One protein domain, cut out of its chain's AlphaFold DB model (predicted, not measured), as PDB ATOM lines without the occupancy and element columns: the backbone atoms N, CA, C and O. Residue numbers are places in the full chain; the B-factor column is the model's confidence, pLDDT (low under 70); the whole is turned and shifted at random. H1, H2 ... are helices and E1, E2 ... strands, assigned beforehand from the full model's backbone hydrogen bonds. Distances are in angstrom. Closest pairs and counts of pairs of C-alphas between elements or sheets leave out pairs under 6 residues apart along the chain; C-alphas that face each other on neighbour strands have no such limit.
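Overview. This is residues 12 to 126 of the 655 residues of the protein "POT1PC domain-containing protein" of Auriculariopsis ampla (UniProt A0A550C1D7). Two small sheets meet at a bend in the chain: a strongly twisted sheet of four strands, E1, E2, E5 and E4, and a sheet of three, E3, E6 and E7, with the helix H1 over one face of it. E3 turns sharply into E4 from one sheet to the other; the small hairpin E8 and E9 sits toward one end of the longest axis, and residues 24 to 29 stick out at the other end. The 115 printed residues hold nine named strands, E1 to E9 in order, then H1. The four-stranded sheet is mixed, the other two antiparallel; the class is mixed, helices and strands, with under half of the residues in named elements. The whole is compact, with a radius of gyration of the C-alphas of 14.8 A and spans of 46 by 37 by 22 A.

Arrangement. Start in the largest sheet, with E1, residues 12 to 17, and E2, residues 33 to 39, an antiparallel hairpin where N 15 and O 35 are 2.9 A apart. E5, residues 66 to 69, is parallel to E2, with N 69 and O 36 at 2.8 A. E4, residues 60 to 63, forms a hairpin with E5; N 63 and O 66 are 2.8 A apart. Step back to E3, residues 54 to 58, which runs on into E4 across one residue at 74 degrees. E6, residues 75 to 80, is antiparallel to E3, with N 56 and O 77 at 2.8 A, and forms a hairpin with E7, residues 85 to 87, where N 78 and O 87 are 2.9 A apart. H1, residues 114 to 126, is on this sheet at a height of 9.1 A, making two layers, a helix on one face of a sheet. It lies only just over E6, on which 3 of its 13 C-alphas fall, and runs slantwise to the strands, at 54 degrees to E6 on the local plane; the closest C-alphas of E6 and H1, Tyr 79 and Cys 120, are 6.7 A apart. In H1 every O i to N i+4 pair is within hydrogen-bond range. E8, residues 99 to 101, and E9, residues 104 to 106, form a hairpin with N 101 and O 104 at 2.8 A.

Along the chain. Find C-alpha 12 at (-14.949, 12.406, 93.094), where E1 begins its 16.1 A. E2 spans 20.0 A, E3 13.5 A and E6 17.0 A. H1 runs 18.5 A, from C-alpha 114 to C-alpha 126 at (9.755, -2.769, 99.218).

Size, cuts and confidence. Look to Asp 26 and Glu 94 for the two C-alphas farthest apart, 48.5 A. The printed part has no cut; the links E1 to E2, E2 to E3 and E7 to E8 are long. Confidence is under 70 at residues 23 to 30 and residue 102.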
ATOM      1  N   SER A  12     -16.178  12.812  93.778       89.19
ATOM      2  CA  SER A  12     -14.949  12.406  93.094       89.19
ATOM      3  C   SER A  12     -13.736  12.466  94.015       89.19
ATOM      4  O   SER A  12     -13.661  13.312  94.907       89.19
ATOM      5  N   SER A  13     -12.792  11.549  93.801       87.81
ATOM      6  CA  SER A  13     -11.482  11.538  94.453       87.81
ATOM      7  C   SER A  13     -10.383  11.376  93.408       87.81
ATOM      8  O   SER A  13     -10.599  10.820  92.330       87.81
ATOM      9  N   LYS A  14      -9.204  11.905  93.726       89.12
ATOM     10  CA  LYS A  14      -8.007  11.859  92.891       89.12
ATOM     11  C   LYS A  14      -6.899  11.215  93.703       89.12
ATOM     12  O   LYS A  14      -6.515  11.764  94.731       89.12
ATOM     13  N   ILE A  15      -6.413  10.068  93.246       92.44
ATOM     14  CA  ILE A  15      -5.448   9.254  93.982       92.44
ATOM     15  C   ILE A  15      -4.205   9.068  93.118       92.44
ATOM     16  O   ILE A  15      -4.309   8.730  91.939       92.44
ATOM     17  N   TYR A  16      -3.041   9.308  93.713       89.62
ATOM     18  CA  TYR A  16      -1.741   9.048  93.104       89.62
ATOM     19  C   TYR A  16      -1.171   7.769  93.709       89.62
ATOM     20  O   TYR A  16      -1.076   7.649  94.930       89.62
ATOM     21  N   LEU A  17      -0.830   6.816  92.851       90.69
ATOM     22  CA  LEU A  17      -0.360   5.490  93.220       90.69
ATOM     23  C   LEU A  17       1.082   5.303  92.756       90.69
ATOM     24  O   LEU A  17       1.449   5.717  91.656       90.69
ATOM     25  N   PHE A  18       1.870   4.641  93.594       87.31
ATOM     26  CA  PHE A  18       3.242   4.248  93.302       87.31
ATOM     27  C   PHE A  18       3.336   2.730  93.359       87.31
ATOM     28  O   PHE A  18       2.739   2.100  94.231       87.31
ATOM     29  N   ASP A  19       4.090   2.157  92.430       87.25
ATOM     30  CA  ASP A  19       4.302   0.719  92.341       87.25
ATOM     31  C   ASP A  19       5.735   0.412  91.882       87.25
ATOM     32  O   ASP A  19       6.408   1.253  91.276       87.25
ATOM     33  N   ARG A  20       6.187  -0.820  92.143       88.12
ATOM     34  CA  ARG A  20       7.486  -1.364  91.722       88.12
ATOM     35  C   ARG A  20       7.748  -1.159  90.233       88.12
ATOM     36  O   ARG A  20       8.874  -0.843  89.853       88.12
ATOM     37  N   SER A  21       6.721  -1.320  89.398       83.31
ATOM     38  CA  SER A  21       6.833  -1.211  87.938       83.31
ATOM     39  C   SER A  21       7.141   0.205  87.432       83.31
ATOM     40  O   SER A  21       7.617   0.359  86.309       83.31
ATOM     41  N   LEU A  22       6.921   1.234  88.255       75.81
ATOM     42  CA  LEU A  22       7.075   2.644  87.877       75.81
ATOM     43  C   LEU A  22       8.383   3.269  88.376       75.81
ATOM     44  O   LEU A  22       8.737   4.377  87.983       75.81
ATOM     45  N   PHE A  23       9.102   2.574  89.256       67.12
ATOM     46  CA  PHE A  23      10.247   3.134  89.976       67.12
ATOM     47  C   PHE A  23      11.583   3.026  89.209       67.12
ATOM     48  O   PHE A  23      12.580   3.591  89.645       67.12
ATOM     49  N   TYR A  24      11.625   2.308  88.079       58.09
ATOM     50  CA  TYR A  24      12.865   1.959  87.358       58.09
ATOM     51  C   TYR A  24      13.016   2.593  85.966       58.09
ATOM     52  O   TYR A  24      13.813   2.112  85.165       58.09
ATOM     53  N   GLN A  25      12.291   3.666  85.646       54.25
ATOM     54  CA  GLN A  25      12.613   4.418  84.430       54.25
ATOM     55  C   GLN A  25      13.875   5.266  84.677       54.25
ATOM     56  O   GLN A  25      13.971   5.955  85.692       54.25
ATOM     57  N   ASP A  26      14.854   5.186  83.765       48.31
ATOM     58  CA  ASP A  26      16.228   5.738  83.834       48.31
ATOM     59  C   ASP A  26      16.347   7.252  84.151       48.31
ATOM     60  O   ASP A  26      17.445   7.795  84.256       48.31
ATOM     61  N   SER A  27      15.232   7.960  84.326       49.44
ATOM     62  CA  SER A  27      15.152   9.392  84.622       49.44
ATOM     63  C   SER A  27      15.375   9.752  86.098       49.44
ATOM     64  O   SER A  27      15.458  10.936  86.428       49.44
ATOM     65  N   GLY A  28      15.465   8.772  87.006       54.84
ATOM     66  CA  GLY A  28      15.626   9.030  88.444       54.84
ATOM     67  C   GLY A  28      14.403   9.690  89.100       54.84
ATOM     68  O   GLY A  28      14.484  10.142  90.243       54.84
ATOM     69  N   THR A  29      13.269   9.739  88.398       52.94
ATOM     70  CA  THR A  29      11.987  10.229  88.904       52.94
ATOM     71  C   THR A  29      10.976   9.092  88.877       52.94
ATOM     72  O   THR A  29      10.674   8.573  87.809       52.94
ATOM     73  N   ALA A  30      10.459   8.700  90.043       59.66
ATOM     74  CA  ALA A  30       9.369   7.734  90.117       59.66
ATOM     75  C   ALA A  30       8.097   8.352  89.517       59.66
ATOM     76  O   ALA A  30       7.591   9.349  90.040       59.66
ATOM     77  N   ASP A  31       7.587   7.767  88.435       71.88
ATOM     78  CA  ASP A  31       6.326   8.198  87.836       71.88
ATOM     79  C   ASP A  31       5.155   7.697  88.689       71.88
ATOM     80  O   ASP A  31       5.066   6.518  89.028       71.88
ATOM     81  N   ALA A  32       4.239   8.592  89.062       81.12
ATOM     82  CA  ALA A  32       3.023   8.217  89.776       81.12
ATOM     83  C   ALA A  32       1.903   7.886  88.783       81.12
ATOM     84  O   ALA A  32       1.655   8.634  87.835       81.12
ATOM     85  N   ILE A  33       1.149   6.817  89.043       87.12
ATOM     86  CA  ILE A  33      -0.110   6.564  88.342       87.12
ATOM     87  C   ILE A  33      -1.206   7.408  88.985       87.12
ATOM     88  O   ILE A  33      -1.508   7.280  90.169       87.12
ATOM     89  N   TYR A  34      -1.855   8.241  88.180       89.69
ATOM     90  CA  TYR A  34      -3.050   8.974  88.579       89.69
ATOM     91  C   TYR A  34      -4.313   8.148  88.314       89.69
ATOM     92  O   TYR A  34      -4.510   7.677  87.186       89.69
ATOM     93  N   VAL A  35      -5.191   8.031  89.319       94.56
ATOM     94  CA  VAL A  35      -6.532   7.446  89.187       94.56
ATOM     95  C   VAL A  35      -7.611   8.389  89.728       94.56
ATOM     96  O   VAL A  35      -7.586   8.785  90.893       94.56
ATOM     97  N   GLY A  36      -8.588   8.733  88.885       94.00
ATOM     98  CA  GLY A  36      -9.797   9.455  89.288       94.00
ATOM     99  C   GLY A  36     -10.935   8.490  89.614       94.00
ATOM    100  O   GLY A  36     -11.306   7.678  88.768       94.00
ATOM    101  N   THR A  37     -11.514   8.567  90.811       94.81
ATOM    102  CA  THR A  37     -12.652   7.727  91.219       94.81
ATOM    103  C   THR A  37     -13.920   8.559  91.333       94.81
ATOM    104  O   THR A  37     -13.861   9.702  91.785       94.81
ATOM    105  N   PHE A  38     -15.064   7.986  90.962       90.38
ATOM    106  CA  PHE A  38     -16.357   8.672  90.980       90.38
ATOM    107  C   PHE A  38     -17.419   7.824  91.681       90.38
ATOM    108  O   PHE A  38     -17.472   6.612  91.487       90.38
ATOM    109  N   SER A  39     -18.301   8.459  92.454       89.75
ATOM    110  CA  SER A  39     -19.480   7.829  93.051       89.75
ATOM    111  C   SER A  39     -20.692   8.750  92.979       89.75
ATOM    112  O   SER A  39     -20.625   9.912  93.371       89.75
ATOM    113  N   LYS A  40     -21.820   8.205  92.521       86.31
ATOM    114  CA  LYS A  40     -23.087   8.941  92.391       86.31
ATOM    115  C   LYS A  40     -24.006   8.815  93.603       86.31
ATOM    116  O   LYS A  40     -24.966   9.565  93.714       86.31
ATOM    117  N   VAL A  41     -23.762   7.818  94.460       87.38
ATOM    118  CA  VAL A  41     -24.721   7.403  95.499       87.38
ATOM    119  C   VAL A  41     -24.194   7.740  96.889       87.38
ATOM    120  O   VAL A  41     -24.782   8.563  97.580       87.38
ATOM    121  N   PHE A  42     -23.055   7.159  97.273       90.44
ATOM    122  CA  PHE A  42     -22.442   7.364  98.588       90.44
ATOM    123  C   PHE A  42     -20.998   7.825  98.444       90.44
ATOM    124  O   PHE A  42     -20.247   7.304  97.612       90.44
ATOM    125  N   ARG A  43     -20.586   8.783  99.273       92.00
ATOM    126  CA  ARG A  43     -19.206   9.288  99.301       92.00
ATOM    127  C   ARG A  43     -18.227   8.193  99.742       92.00
ATOM    128  O   ARG A  43     -17.050   8.230  99.393       92.00
ATOM    129  N   GLU A  44     -18.717   7.231 100.511       94.19
ATOM    130  CA  GLU A  44     -18.013   6.080 101.076       94.19
ATOM    131  C   GLU A  44     -17.707   5.014 100.024       94.19
ATOM    132  O   GLU A  44     -16.894   4.142 100.271       94.19
ATOM    133  N   TYR A  45     -18.300   5.082  98.828       94.38
ATOM    134  CA  TYR A  45     -17.933   4.180  97.730       94.38
ATOM    135  C   TYR A  45     -16.637   4.599  97.026       94.38
ATOM    136  O   TYR A  45     -16.135   3.852  96.191       94.38
ATOM    137  N   SER A  46     -16.082   5.774  97.340       94.00
ATOM    138  CA  SER A  46     -14.759   6.192  96.866       94.00
ATOM    139  C   SER A  46     -13.689   5.952  97.942       94.00
ATOM    140  O   SER A  46     -13.894   6.386  99.079       94.00
ATOM    141  N   PRO A  47     -12.546   5.331  97.594       95.56
ATOM    142  CA  PRO A  47     -11.481   5.037  98.549       95.56
ATOM    143  C   PRO A  47     -10.845   6.306  99.132       95.56
ATOM    144  O   PRO A  47     -10.728   7.333  98.456       95.56
ATOM    145  N   ARG A  48     -10.402   6.214 100.393       94.00
ATOM    146  CA  ARG A  48      -9.673   7.271 101.117       94.00
ATOM    147  C   ARG A  48      -8.505   6.684 101.923       94.00
ATOM    148  O   ARG A  48      -8.599   6.634 103.143       94.00
ATOM    149  N   PRO A  49      -7.454   6.180 101.255       95.12
ATOM    150  CA  PRO A  49      -6.282   5.665 101.953       95.12
ATOM    151  C   PRO A  49      -5.481   6.800 102.596       95.12
ATOM    152  O   PRO A  49      -5.357   7.885 102.017       95.12
ATOM    153  N   ASP A  50      -4.885   6.521 103.749       92.69
ATOM    154  CA  ASP A  50      -3.872   7.377 104.357       92.69
ATOM    155  C   ASP A  50      -2.499   7.162 103.695       92.69
ATOM    156  O   ASP A  50      -2.209   6.079 103.166       92.69
ATOM    157  N   PRO A  51      -1.602   8.169 103.712       89.69
ATOM    158  CA  PRO A  51      -0.260   8.024 103.161       89.69
ATOM    159  C   PRO A  51       0.500   6.834 103.765       89.69
ATOM    160  O   PRO A  51       0.729   6.767 104.969       89.69
ATOM    161  N   GLY A  52       0.960   5.923 102.903       89.00
ATOM    162  CA  GLY A  52       1.715   4.727 103.300       89.00
ATOM    163  C   GLY A  52       0.881   3.449 103.409       89.00
ATOM    164  O   GLY A  52       1.471   2.369 103.466       89.00
ATOM    165  N   GLN A  53      -0.449   3.549 103.371       95.44
ATOM    166  CA  GLN A  53      -1.324   2.397 103.161       95.44
ATOM    167  C   GLN A  53      -1.313   1.968 101.688       95.44
ATOM    168  O   GLN A  53      -0.946   2.743 100.799       95.44
ATOM    169  N   ILE A  54      -1.720   0.727 101.424       97.12
ATOM    170  CA  ILE A  54      -1.748   0.161 100.070       97.12
ATOM    171  C   ILE A  54      -3.190   0.040  99.607       97.12
ATOM    172  O   ILE A  54      -4.035  -0.519 100.302       97.12
ATOM    173  N   LEU A  55      -3.477   0.567  98.418       97.56
ATOM    174  CA  LEU A  55      -4.817   0.566  97.849       97.56
ATOM    175  C   LEU A  55      -4.939  -0.519  96.771       97.56
ATOM    176  O   LEU A  55      -4.246  -0.476  95.757       97.56
ATOM    177  N   ILE A  56      -5.860  -1.460  96.974       97.62
ATOM    178  CA  ILE A  56      -6.244  -2.477  95.991       97.62
ATOM    179  C   ILE A  56      -7.434  -1.933  95.206       97.62
ATOM    180  O   ILE A  56      -8.420  -1.493  95.798       97.62
ATOM    181  N   MET A  57      -7.360  -1.962  93.875       96.56
ATOM    182  CA  MET A  57      -8.403  -1.434  92.992       96.56
ATOM    183  C   MET A  57      -8.707  -2.400  91.852       96.56
ATOM    184  O   MET A  57      -7.810  -2.838  91.135       96.56
ATOM    185  N   ARG A  58      -9.994  -2.678  91.638       95.94
ATOM    186  CA  ARG A  58     -10.517  -3.493  90.535       95.94
ATOM    187  C   ARG A  58     -11.523  -2.694  89.711       95.94
ATOM    188  O   ARG A  58     -12.140  -1.753  90.202       95.94
ATOM    189  N   GLY A  59     -11.667  -3.059  88.438       94.38
ATOM    190  CA  GLY A  59     -12.592  -2.380  87.520       94.38
ATOM    191  C   GLY A  59     -12.123  -0.998  87.049       94.38
ATOM    192  O   GLY A  59     -12.948  -0.159  86.688       94.38
ATOM    193  N   ILE A  60     -10.809  -0.747  87.043       95.19
ATOM    194  CA  ILE A  60     -10.223   0.498  86.527       95.19
ATOM    195  C   ILE A  60     -10.189   0.475  85.006       95.19
ATOM    196  O   ILE A  60      -9.733  -0.488  84.392       95.19
ATOM    197  N   LYS A  61     -10.649   1.566  84.390       94.62
ATOM    198  CA  LYS A  61     -10.624   1.753  82.941       94.62
ATOM    199  C   LYS A  61      -9.661   2.873  82.580       94.62
ATOM    200  O   LYS A  61      -9.737   3.963  83.141       94.62
ATOM    201  N   ARG A  62      -8.801   2.630  81.593       92.12
ATOM    202  CA  ARG A  62      -7.968   3.672  80.989       92.12
ATOM    203  C   ARG A  62      -8.742   4.382  79.877       92.12
ATOM    204  O   ARG A  62      -9.324   3.726  79.014       92.12
ATOM    205  N   TYR A  63      -8.768   5.711  79.905       86.31
ATOM    206  CA  TYR A  63      -9.402   6.561  78.896       86.31
ATOM    207  C   TYR A  63      -8.578   7.840  78.714       86.31
ATOM    208  O   TYR A  63      -8.369   8.558  79.685       86.31
ATOM    209  N   ASN A  64      -8.106   8.121  77.493       82.38
ATOM    210  CA  ASN A  64      -7.265   9.288  77.172       82.38
ATOM    211  C   ASN A  64      -6.105   9.492  78.170       82.38
ATOM    212  O   ASN A  64      -5.979  10.556  78.770       82.38
ATOM    213  N   ASP A  65      -5.325   8.433  78.411       82.50
ATOM    214  CA  ASP A  65      -4.210   8.385  79.378       82.50
ATOM    215  C   ASP A  65      -4.555   8.629  80.852       82.50
ATOM    216  O   ASP A  65      -3.679   8.604  81.712       82.50
ATOM    217  N   GLN A  66      -5.838   8.757  81.181       84.25
ATOM    218  CA  GLN A  66      -6.312   8.807  82.555       84.25
ATOM    219  C   GLN A  66      -6.813   7.433  82.986       84.25
ATOM    220  O   GLN A  66      -7.515   6.747  82.239       84.25
ATOM    221  N   ASN A  67      -6.493   7.040  84.216       93.88
ATOM    222  CA  ASN A  67      -7.108   5.877  84.841       93.88
ATOM    223  C   ASN A  67      -8.348   6.343  85.602       93.88
ATOM    224  O   ASN A  67      -8.298   7.311  86.363       93.88
ATOM    225  N   ILE A  68      -9.473   5.674  85.372       94.75
ATOM    226  CA  ILE A  68     -10.774   6.075  85.898       94.75
ATOM    227  C   ILE A  68     -11.438   4.874  86.572       94.75
ATOM    228  O   ILE A  68     -11.632   3.828  85.949       94.75
ATOM    229  N   GLY A  69     -11.810   5.043  87.839       94.75
ATOM    230  CA  GLY A  69     -12.684   4.135  88.579       94.75
ATOM    231  C   GLY A  69     -14.127   4.626  88.517       94.75
ATOM    232  O   GLY A  69     -14.496   5.560  89.231       94.75
ATOM    233  N   TYR A  70     -14.938   4.018  87.651       90.75
ATOM    234  CA  TYR A  70     -16.354   4.366  87.510       90.75
ATOM    235  C   TYR A  70     -17.195   3.760  88.638       90.75
ATOM    236  O   TYR A  70     -16.949   2.636  89.071       90.75
ATOM    237  N   SER A  71     -18.228   4.487  89.072       88.31
ATOM    238  CA  SER A  71     -19.070   4.132  90.225       88.31
ATOM    239  C   SER A  71     -19.787   2.783  90.121       88.31
ATOM    240  O   SER A  71     -20.294   2.283  91.116       88.31
ATOM    241  N   ASP A  72     -19.923   2.247  88.910       87.38
ATOM    242  CA  ASP A  72     -20.639   1.011  88.590       87.38
ATOM    243  C   ASP A  72     -19.734  -0.222  88.450       87.38
ATOM    244  O   ASP A  72     -20.241  -1.338  88.320       87.38
ATOM    245  N   HIS A  73     -18.414  -0.037  88.462       90.06
ATOM    246  CA  HIS A  73     -17.442  -1.114  88.250       90.06
ATOM    247  C   HIS A  73     -16.287  -1.108  89.250       90.06
ATOM    248  O   HIS A  73     -15.653  -2.144  89.439       90.06
ATOM    249  N   LEU A  74     -16.005   0.038  89.869       94.31
ATOM    250  CA  LEU A  74     -14.922   0.176  90.829       94.31
ATOM    251  C   LEU A  74     -15.200  -0.673  92.071       94.31
ATOM    252  O   LEU A  74     -16.213  -0.483  92.745       94.31
ATOM    253  N   GLN A  75     -14.255  -1.549  92.398       96.31
ATOM    254  CA  GLN A  75     -14.175  -2.196  93.704       96.31
ATOM    255  C   GLN A  75     -12.820  -1.886  94.328       96.31
ATOM    256  O   GLN A  75     -11.823  -1.799  93.606       96.31
ATOM    257  N   TRP A  76     -12.767  -1.707  95.643       97.44
ATOM    258  CA  TRP A  76     -11.522  -1.339  96.310       97.44
ATOM    259  C   TRP A  76     -11.405  -1.876  97.738       97.44
ATOM    260  O   TRP A  76     -12.408  -2.166  98.389       97.44
ATOM    261  N   ALA A  77     -10.165  -1.983  98.212       98.12
ATOM    262  CA  ALA A  77      -9.802  -2.321  99.589       98.12
ATOM    263  C   ALA A  77      -8.530  -1.567  99.993       98.12
ATOM    264  O   ALA A  77      -7.687  -1.291  99.139       98.12
ATOM    265  N   ILE A  78      -8.373  -1.252 101.276       98.31
ATOM    266  CA  ILE A  78      -7.174  -0.603 101.814       98.31
ATOM    267  C   ILE A  78      -6.451  -1.606 102.705       98.31
ATOM    268  O   ILE A  78      -6.997  -2.032 103.716       98.31
ATOM    269  N   TYR A  79      -5.232  -1.981 102.347       98.31
ATOM    270  CA  TYR A  79      -4.346  -2.741 103.216       98.31
ATOM    271  C   TYR A  79      -3.606  -1.787 104.155       98.31
ATOM    272  O   TYR A  79      -2.898  -0.882 103.698       98.31
ATOM    273  N   ASP A  80      -3.772  -2.006 105.458       97.19
ATOM    274  CA  ASP A  80      -3.038  -1.297 106.500       97.19
ATOM    275  C   ASP A  80      -1.836  -2.146 106.956       97.19
ATOM    276  O   ASP A  80      -2.014  -3.208 107.567       97.19
ATOM    277  N   PRO A  81      -0.594  -1.698 106.689       96.25
ATOM    278  CA  PRO A  81       0.602  -2.416 107.110       96.25
ATOM    279  C   PRO A  81       0.737  -2.580 108.629       96.25
ATOM    280  O   PRO A  81       1.382  -3.529 109.076       96.25
ATOM    281  N   ALA A  82       0.141  -1.685 109.426       95.38
ATOM    282  CA  ALA A  82       0.213  -1.741 110.883       95.38
ATOM    283  C   ALA A  82      -0.611  -2.906 111.446       95.38
ATOM    284  O   ALA A  82      -0.152  -3.617 112.341       95.38
ATOM    285  N   THR A  83      -1.809  -3.130 110.904       96.62
ATOM    286  CA  THR A  83      -2.686  -4.237 111.316       96.62
ATOM    287  C   THR A  83      -2.461  -5.508 110.501       96.62
ATOM    288  O   THR A  83      -2.933  -6.573 110.897       96.62
ATOM    289  N   ARG A  84      -1.749  -5.409 109.368       96.31
ATOM    290  CA  ARG A  84      -1.574  -6.471 108.363       96.31
ATOM    291  C   ARG A  84      -2.905  -7.041 107.869       96.31
ATOM    292  O   ARG A  84      -3.008  -8.231 107.577       96.31
ATOM    293  N   SER A  85      -3.922  -6.191 107.773       96.94
ATOM    294  CA  SER A  85      -5.264  -6.565 107.336       96.94
ATOM    295  C   SER A  85      -5.819  -5.559 106.336       96.94
ATOM    296  O   SER A  85      -5.359  -4.418 106.245       96.94
ATOM    297  N   THR A  86      -6.813  -5.990 105.564       97.56
ATOM    298  CA  THR A  86      -7.576  -5.099 104.695       97.56
ATOM    299  C   THR A  86      -8.765  -4.497 105.432       97.56
ATOM    300  O   THR A  86      -9.405  -5.130 106.271       97.56
ATOM    301  N   THR A  87      -9.050  -3.237 105.123       96.56
ATOM    302  CA  THR A  87     -10.166  -2.464 105.658       96.56
ATOM    303  C   THR A  87     -10.806  -1.642 104.541       96.56
ATOM    304  O   THR A  87     -10.245  -1.469 103.453       96.56
ATOM    305  N   HIS A  88     -11.985  -1.096 104.820       96.31
ATOM    306  CA  HIS A  88     -12.652  -0.124 103.952       96.31
ATOM    307  C   HIS A  88     -12.827   1.234 104.655       96.31
ATOM    308  O   HIS A  88     -13.678   2.031 104.266       96.31
ATOM    309  N   GLY A  89     -12.040   1.484 105.709       92.56
ATOM    310  CA  GLY A  89     -12.241   2.601 106.634       92.56
ATOM    311  C   GLY A  89     -13.551   2.505 107.427       92.56
ATOM    312  O   GLY A  89     -14.206   1.460 107.473       92.56
ATOM    313  N   ASP A  90     -13.943   3.619 108.042       92.06
ATOM    314  CA  ASP A  90     -15.192   3.721 108.797       92.06
ATOM    315  C   ASP A  90     -16.386   3.883 107.846       92.06
ATOM    316  O   ASP A  90     -16.700   4.985 107.387       92.06
ATOM    317  N   ILE A  91     -17.061   2.771 107.537       92.56
ATOM    318  CA  ILE A  91     -18.300   2.771 106.749       92.56
ATOM    319  C   ILE A  91     -19.504   2.851 107.703       92.56
ATOM    320  O   ILE A  91     -19.725   1.907 108.469       92.56
ATOM    321  N   PRO A  92     -20.329   3.916 107.642       92.88
ATOM    322  CA  PRO A  92     -21.570   4.005 108.406       92.88
ATOM    323  C   PRO A  92     -22.517   2.846 108.079       92.88
ATOM    324  O   PRO A  92     -22.625   2.429 106.926       92.88
ATOM    325  N   SER A  93     -23.271   2.367 109.070       92.31
ATOM    326  CA  SER A  93     -24.230   1.258 108.907       92.31
ATOM    327  C   SER A  93     -25.332   1.531 107.875       92.31
ATOM    328  O   SER A  93     -25.925   0.593 107.347       92.31
ATOM    329  N   GLU A  94     -25.595   2.804 107.576       93.12
ATOM    330  CA  GLU A  94     -26.567   3.256 106.577       93.12
ATOM    331  C   GLU A  94     -26.102   3.023 105.133       93.12
ATOM    332  O   GLU A  94     -26.929   2.987 104.221       93.12
ATOM    333  N   VAL A  95     -24.795   2.858 104.906       91.56
ATOM    334  CA  VAL A  95     -24.229   2.663 103.571       91.56
ATOM    335  C   VAL A  95     -24.328   1.181 103.191       91.56
ATOM    336  O   VAL A  95     -23.676   0.336 103.814       91.56
ATOM    337  N   PRO A  96     -25.095   0.819 102.144       91.94
ATOM    338  CA  PRO A  96     -25.227  -0.569 101.731       91.94
ATOM    339  C   PRO A  96     -23.882  -1.129 101.270       91.94
ATOM    340  O   PRO A  96     -23.228  -0.553 100.397       91.94
ATOM    341  N   ARG A  97     -23.496  -2.293 101.803       91.44
ATOM    342  CA  ARG A  97     -22.318  -3.034 101.322       91.44
ATOM    343  C   ARG A  97     -22.531  -3.666  99.950       91.44
ATOM    344  O   ARG A  97     -21.573  -3.886  99.230       91.44
ATOM    345  N   ILE A  98     -23.779  -3.924  99.568       87.94
ATOM    346  CA  ILE A  98     -24.138  -4.452  98.251       87.94
ATOM    347  C   ILE A  98     -25.026  -3.419  97.568       87.94
ATOM    348  O   ILE A  98     -26.073  -3.050  98.101       87.94
ATOM    349  N   ALA A  99     -24.616  -2.966  96.385       80.62
ATOM    350  CA  ALA A  99     -25.361  -2.007  95.586       80.62
ATOM    351  C   ALA A  99     -25.864  -2.657  94.296       80.62
ATOM    352  O   ALA A  99     -25.196  -3.497  93.694       80.62
ATOM    353  N   ASN A 100     -27.044  -2.240  93.835       76.88
ATOM    354  CA  ASN A 100     -27.507  -2.599  92.501       76.88
ATOM    355  C   ASN A 100     -26.834  -1.683  91.465       76.88
ATOM    356  O   ASN A 100     -27.258  -0.548  91.253       76.88
ATOM    357  N   MET A 101     -25.777  -2.181  90.825       71.25
ATOM    358  CA  MET A 101     -25.035  -1.490  89.773       71.25
ATOM    359  C   MET A 101     -25.512  -1.997  88.404       71.25
ATOM    360  O   MET A 101     -25.155  -3.090  87.963       71.25
ATOM    361  N   ARG A 102     -26.371  -1.215  87.731       68.94
ATOM    362  CA  ARG A 102     -26.970  -1.538  86.413       68.94
ATOM    363  C   ARG A 102     -27.685  -2.901  86.345       68.94
ATOM    364  O   ARG A 102     -27.572  -3.622  85.355       68.94
ATOM    365  N   GLY A 103     -28.423  -3.267  87.388       75.25
ATOM    366  CA  GLY A 103     -29.175  -4.526  87.430       75.25
ATOM    367  C   GLY A 103     -28.368  -5.727  87.928       75.25
ATOM    368  O   GLY A 103     -28.917  -6.825  87.990       75.25
ATOM    369  N   ARG A 104     -27.092  -5.546  88.298       77.38
ATOM    370  CA  ARG A 104     -26.287  -6.561  88.989       77.38
ATOM    371  C   ARG A 104     -25.974  -6.098  90.404       77.38
ATOM    372  O   ARG A 104     -25.518  -4.978  90.613       77.38
ATOM    373  N   LEU A 105     -26.213  -6.971  91.376       82.00
ATOM    374  CA  LEU A 105     -25.806  -6.744  92.758       82.00
ATOM    375  C   LEU A 105     -24.289  -6.934  92.849       82.00
ATOM    376  O   LEU A 105     -23.798  -8.040  92.632       82.00
ATOM    377  N   SER A 106     -23.559  -5.854  93.121       87.00
ATOM    378  CA  SER A 106     -22.108  -5.869  93.315       87.00
ATOM    379  C   SER A 106     -21.726  -4.992  94.507       87.00
ATOM    380  O   SER A 106     -22.346  -3.953  94.753       87.00
ATOM    381  N   SER A 107     -20.716  -5.421  95.261       91.81
ATOM    382  CA  SER A 107     -20.135  -4.635  96.351       91.81
ATOM    383  C   SER A 107     -19.032  -3.722  95.801       91.81
ATOM    384  O   SER A 107     -18.148  -4.233  95.110       91.81
ATOM    385  N   PRO A 108     -19.025  -2.409  96.108       94.44
ATOM    386  CA  PRO A 108     -17.871  -1.544  95.837       94.44
ATOM    387  C   PRO A 108     -16.686  -1.852  96.767       94.44
ATOM    388  O   PRO A 108     -15.570  -1.399  96.528       94.44
ATOM    389  N   PHE A 109     -16.922  -2.623  97.827       96.31
ATOM    390  CA  PHE A 109     -15.925  -3.042  98.799       96.31
ATOM    391  C   PHE A 109     -15.387  -4.413  98.396       96.31
ATOM    392  O   PHE A 109     -16.156  -5.373  98.282       96.31
ATOM    393  N   TRP A 110     -14.086  -4.477  98.124       96.94
ATOM    394  CA  TRP A 110     -13.383  -5.703  97.767       96.94
ATOM    395  C   TRP A 110     -12.849  -6.384  99.031       96.94
ATOM    396  O   TRP A 110     -12.222  -5.725  99.858       96.94
ATOM    397  N   ASP A 111     -13.078  -7.685  99.175       96.38
ATOM    398  CA  ASP A 111     -12.487  -8.487 100.248       96.38
ATOM    399  C   ASP A 111     -11.274  -9.215  99.667       96.38
ATOM    400  O   ASP A 111     -11.423 -10.142  98.869       96.38
ATOM    401  N   ALA A 112     -10.080  -8.729 100.009       96.50
ATOM    402  CA  ALA A 112      -8.840  -9.256  99.453       96.50
ATOM    403  C   ALA A 112      -8.546 -10.671  99.958       96.50
ATOM    404  O   ALA A 112      -8.746 -10.962 101.140       96.50
ATOM    405  N   ASP A 113      -8.049 -11.529  99.070       97.44
ATOM    406  CA  ASP A 113      -7.640 -12.887  99.431       97.44
ATOM    407  C   ASP A 113      -6.234 -12.933 100.066       97.44
ATOM    408  O   ASP A 113      -5.532 -11.924 100.188       97.44
ATOM    409  N   GLU A 114      -5.821 -14.119 100.522       97.06
ATOM    410  CA  GLU A 114      -4.520 -14.313 101.172       97.06
ATOM    411  C   GLU A 114      -3.336 -13.991 100.242       97.06
ATOM    412  O   GLU A 114      -2.297 -13.521 100.713       97.06
ATOM    413  N   GLU A 115      -3.483 -14.203  98.930       97.50
ATOM    414  CA  GLU A 115      -2.436 -13.911  97.947       97.50
ATOM    415  C   GLU A 115      -2.280 -12.398  97.748       97.50
ATOM    416  O   GLU A 115      -1.160 -11.883  97.753       97.50
ATOM    417  N   GLU A 116      -3.392 -11.666  97.650       97.31
ATOM    418  CA  GLU A 116      -3.416 -10.206  97.562       97.31
ATOM    419  C   GLU A 116      -2.880  -9.550  98.841       97.31
ATOM    420  O   GLU A 116      -2.087  -8.608  98.767       97.31
ATOM    421  N   ILE A 117      -3.259 -10.061 100.018       97.69
ATOM    422  CA  ILE A 117      -2.745  -9.587 101.313       97.69
ATOM    423  C   ILE A 117      -1.231  -9.793 101.392       97.69
ATOM    424  O   ILE A 117      -0.504  -8.884 101.806       97.69
ATOM    425  N   LYS A 118      -0.740 -10.961 100.960       97.56
ATOM    426  CA  LYS A 118       0.695 -11.250 100.900       97.56
ATOM    427  C   LYS A 118       1.418 -10.298  99.945       97.56
ATOM    428  O   LYS A 118       2.440  -9.732 100.317       97.56
ATOM    429  N   TYR A 119       0.863 -10.056  98.758       96.44
ATOM    430  CA  TYR A 119       1.436  -9.105  97.807       96.44
ATOM    431  C   TYR A 119       1.496  -7.677  98.369       96.44
ATOM    432  O   TYR A 119       2.488  -6.976  98.177       96.44
ATOM    433  N   CYS A 120       0.467  -7.245  99.105       97.31
ATOM    434  CA  CYS A 120       0.477  -5.943  99.773       97.31
ATOM    435  C   CYS A 120       1.568  -5.863 100.849       97.31
ATOM    436  O   CYS A 120       2.266  -4.854 100.931       97.31
ATOM    437  N   ALA A 121       1.770  -6.922 101.637       97.00
ATOM    438  CA  ALA A 121       2.869  -6.975 102.601       97.00
ATOM    439  C   ALA A 121       4.233  -6.819 101.903       97.00
ATOM    440  O   ALA A 121       5.020  -5.950 102.283       97.00
ATOM    441  N   ASP A 122       4.462  -7.568 100.820       96.56
ATOM    442  CA  ASP A 122       5.692  -7.485 100.027       96.56
ATOM    443  C   ASP A 122       5.887  -6.070  99.438       96.56
ATOM    444  O   ASP A 122       6.998  -5.525  99.415       96.56
ATOM    445  N   LEU A 123       4.819  -5.448  98.929       95.25
ATOM    446  CA  LEU A 123       4.868  -4.096  98.367       95.25
ATOM    447  C   LEU A 123       5.200  -3.049  99.442       95.25
ATOM    448  O   LEU A 123       5.963  -2.120  99.170       95.25
ATOM    449  N   HIS A 124       4.686  -3.217 100.663       95.38
ATOM    450  CA  HIS A 124       5.011  -2.340 101.785       95.38
ATOM    451  C   HIS A 124       6.485  -2.455 102.189       95.38
ATOM    452  O   HIS A 124       7.152  -1.431 102.341       95.38
ATOM    453  N   GLU A 125       7.006  -3.680 102.315       95.12
ATOM    454  CA  GLU A 125       8.420  -3.921 102.629       95.12
ATOM    455  C   GLU A 125       9.333  -3.254 101.594       95.12
ATOM    456  O   GLU A 125      10.215  -2.473 101.955       95.12
ATOM    457  N   TRP A 126       9.035  -3.438 100.305       93.19
ATOM    458  CA  TRP A 126       9.755  -2.769  99.218       93.19
ATOM    459  C   TRP A 126       9.729  -1.237  99.333       93.19
ATOM    460  O   TRP A 126      10.750  -0.571  99.149       93.19
TER     461      TRP A 126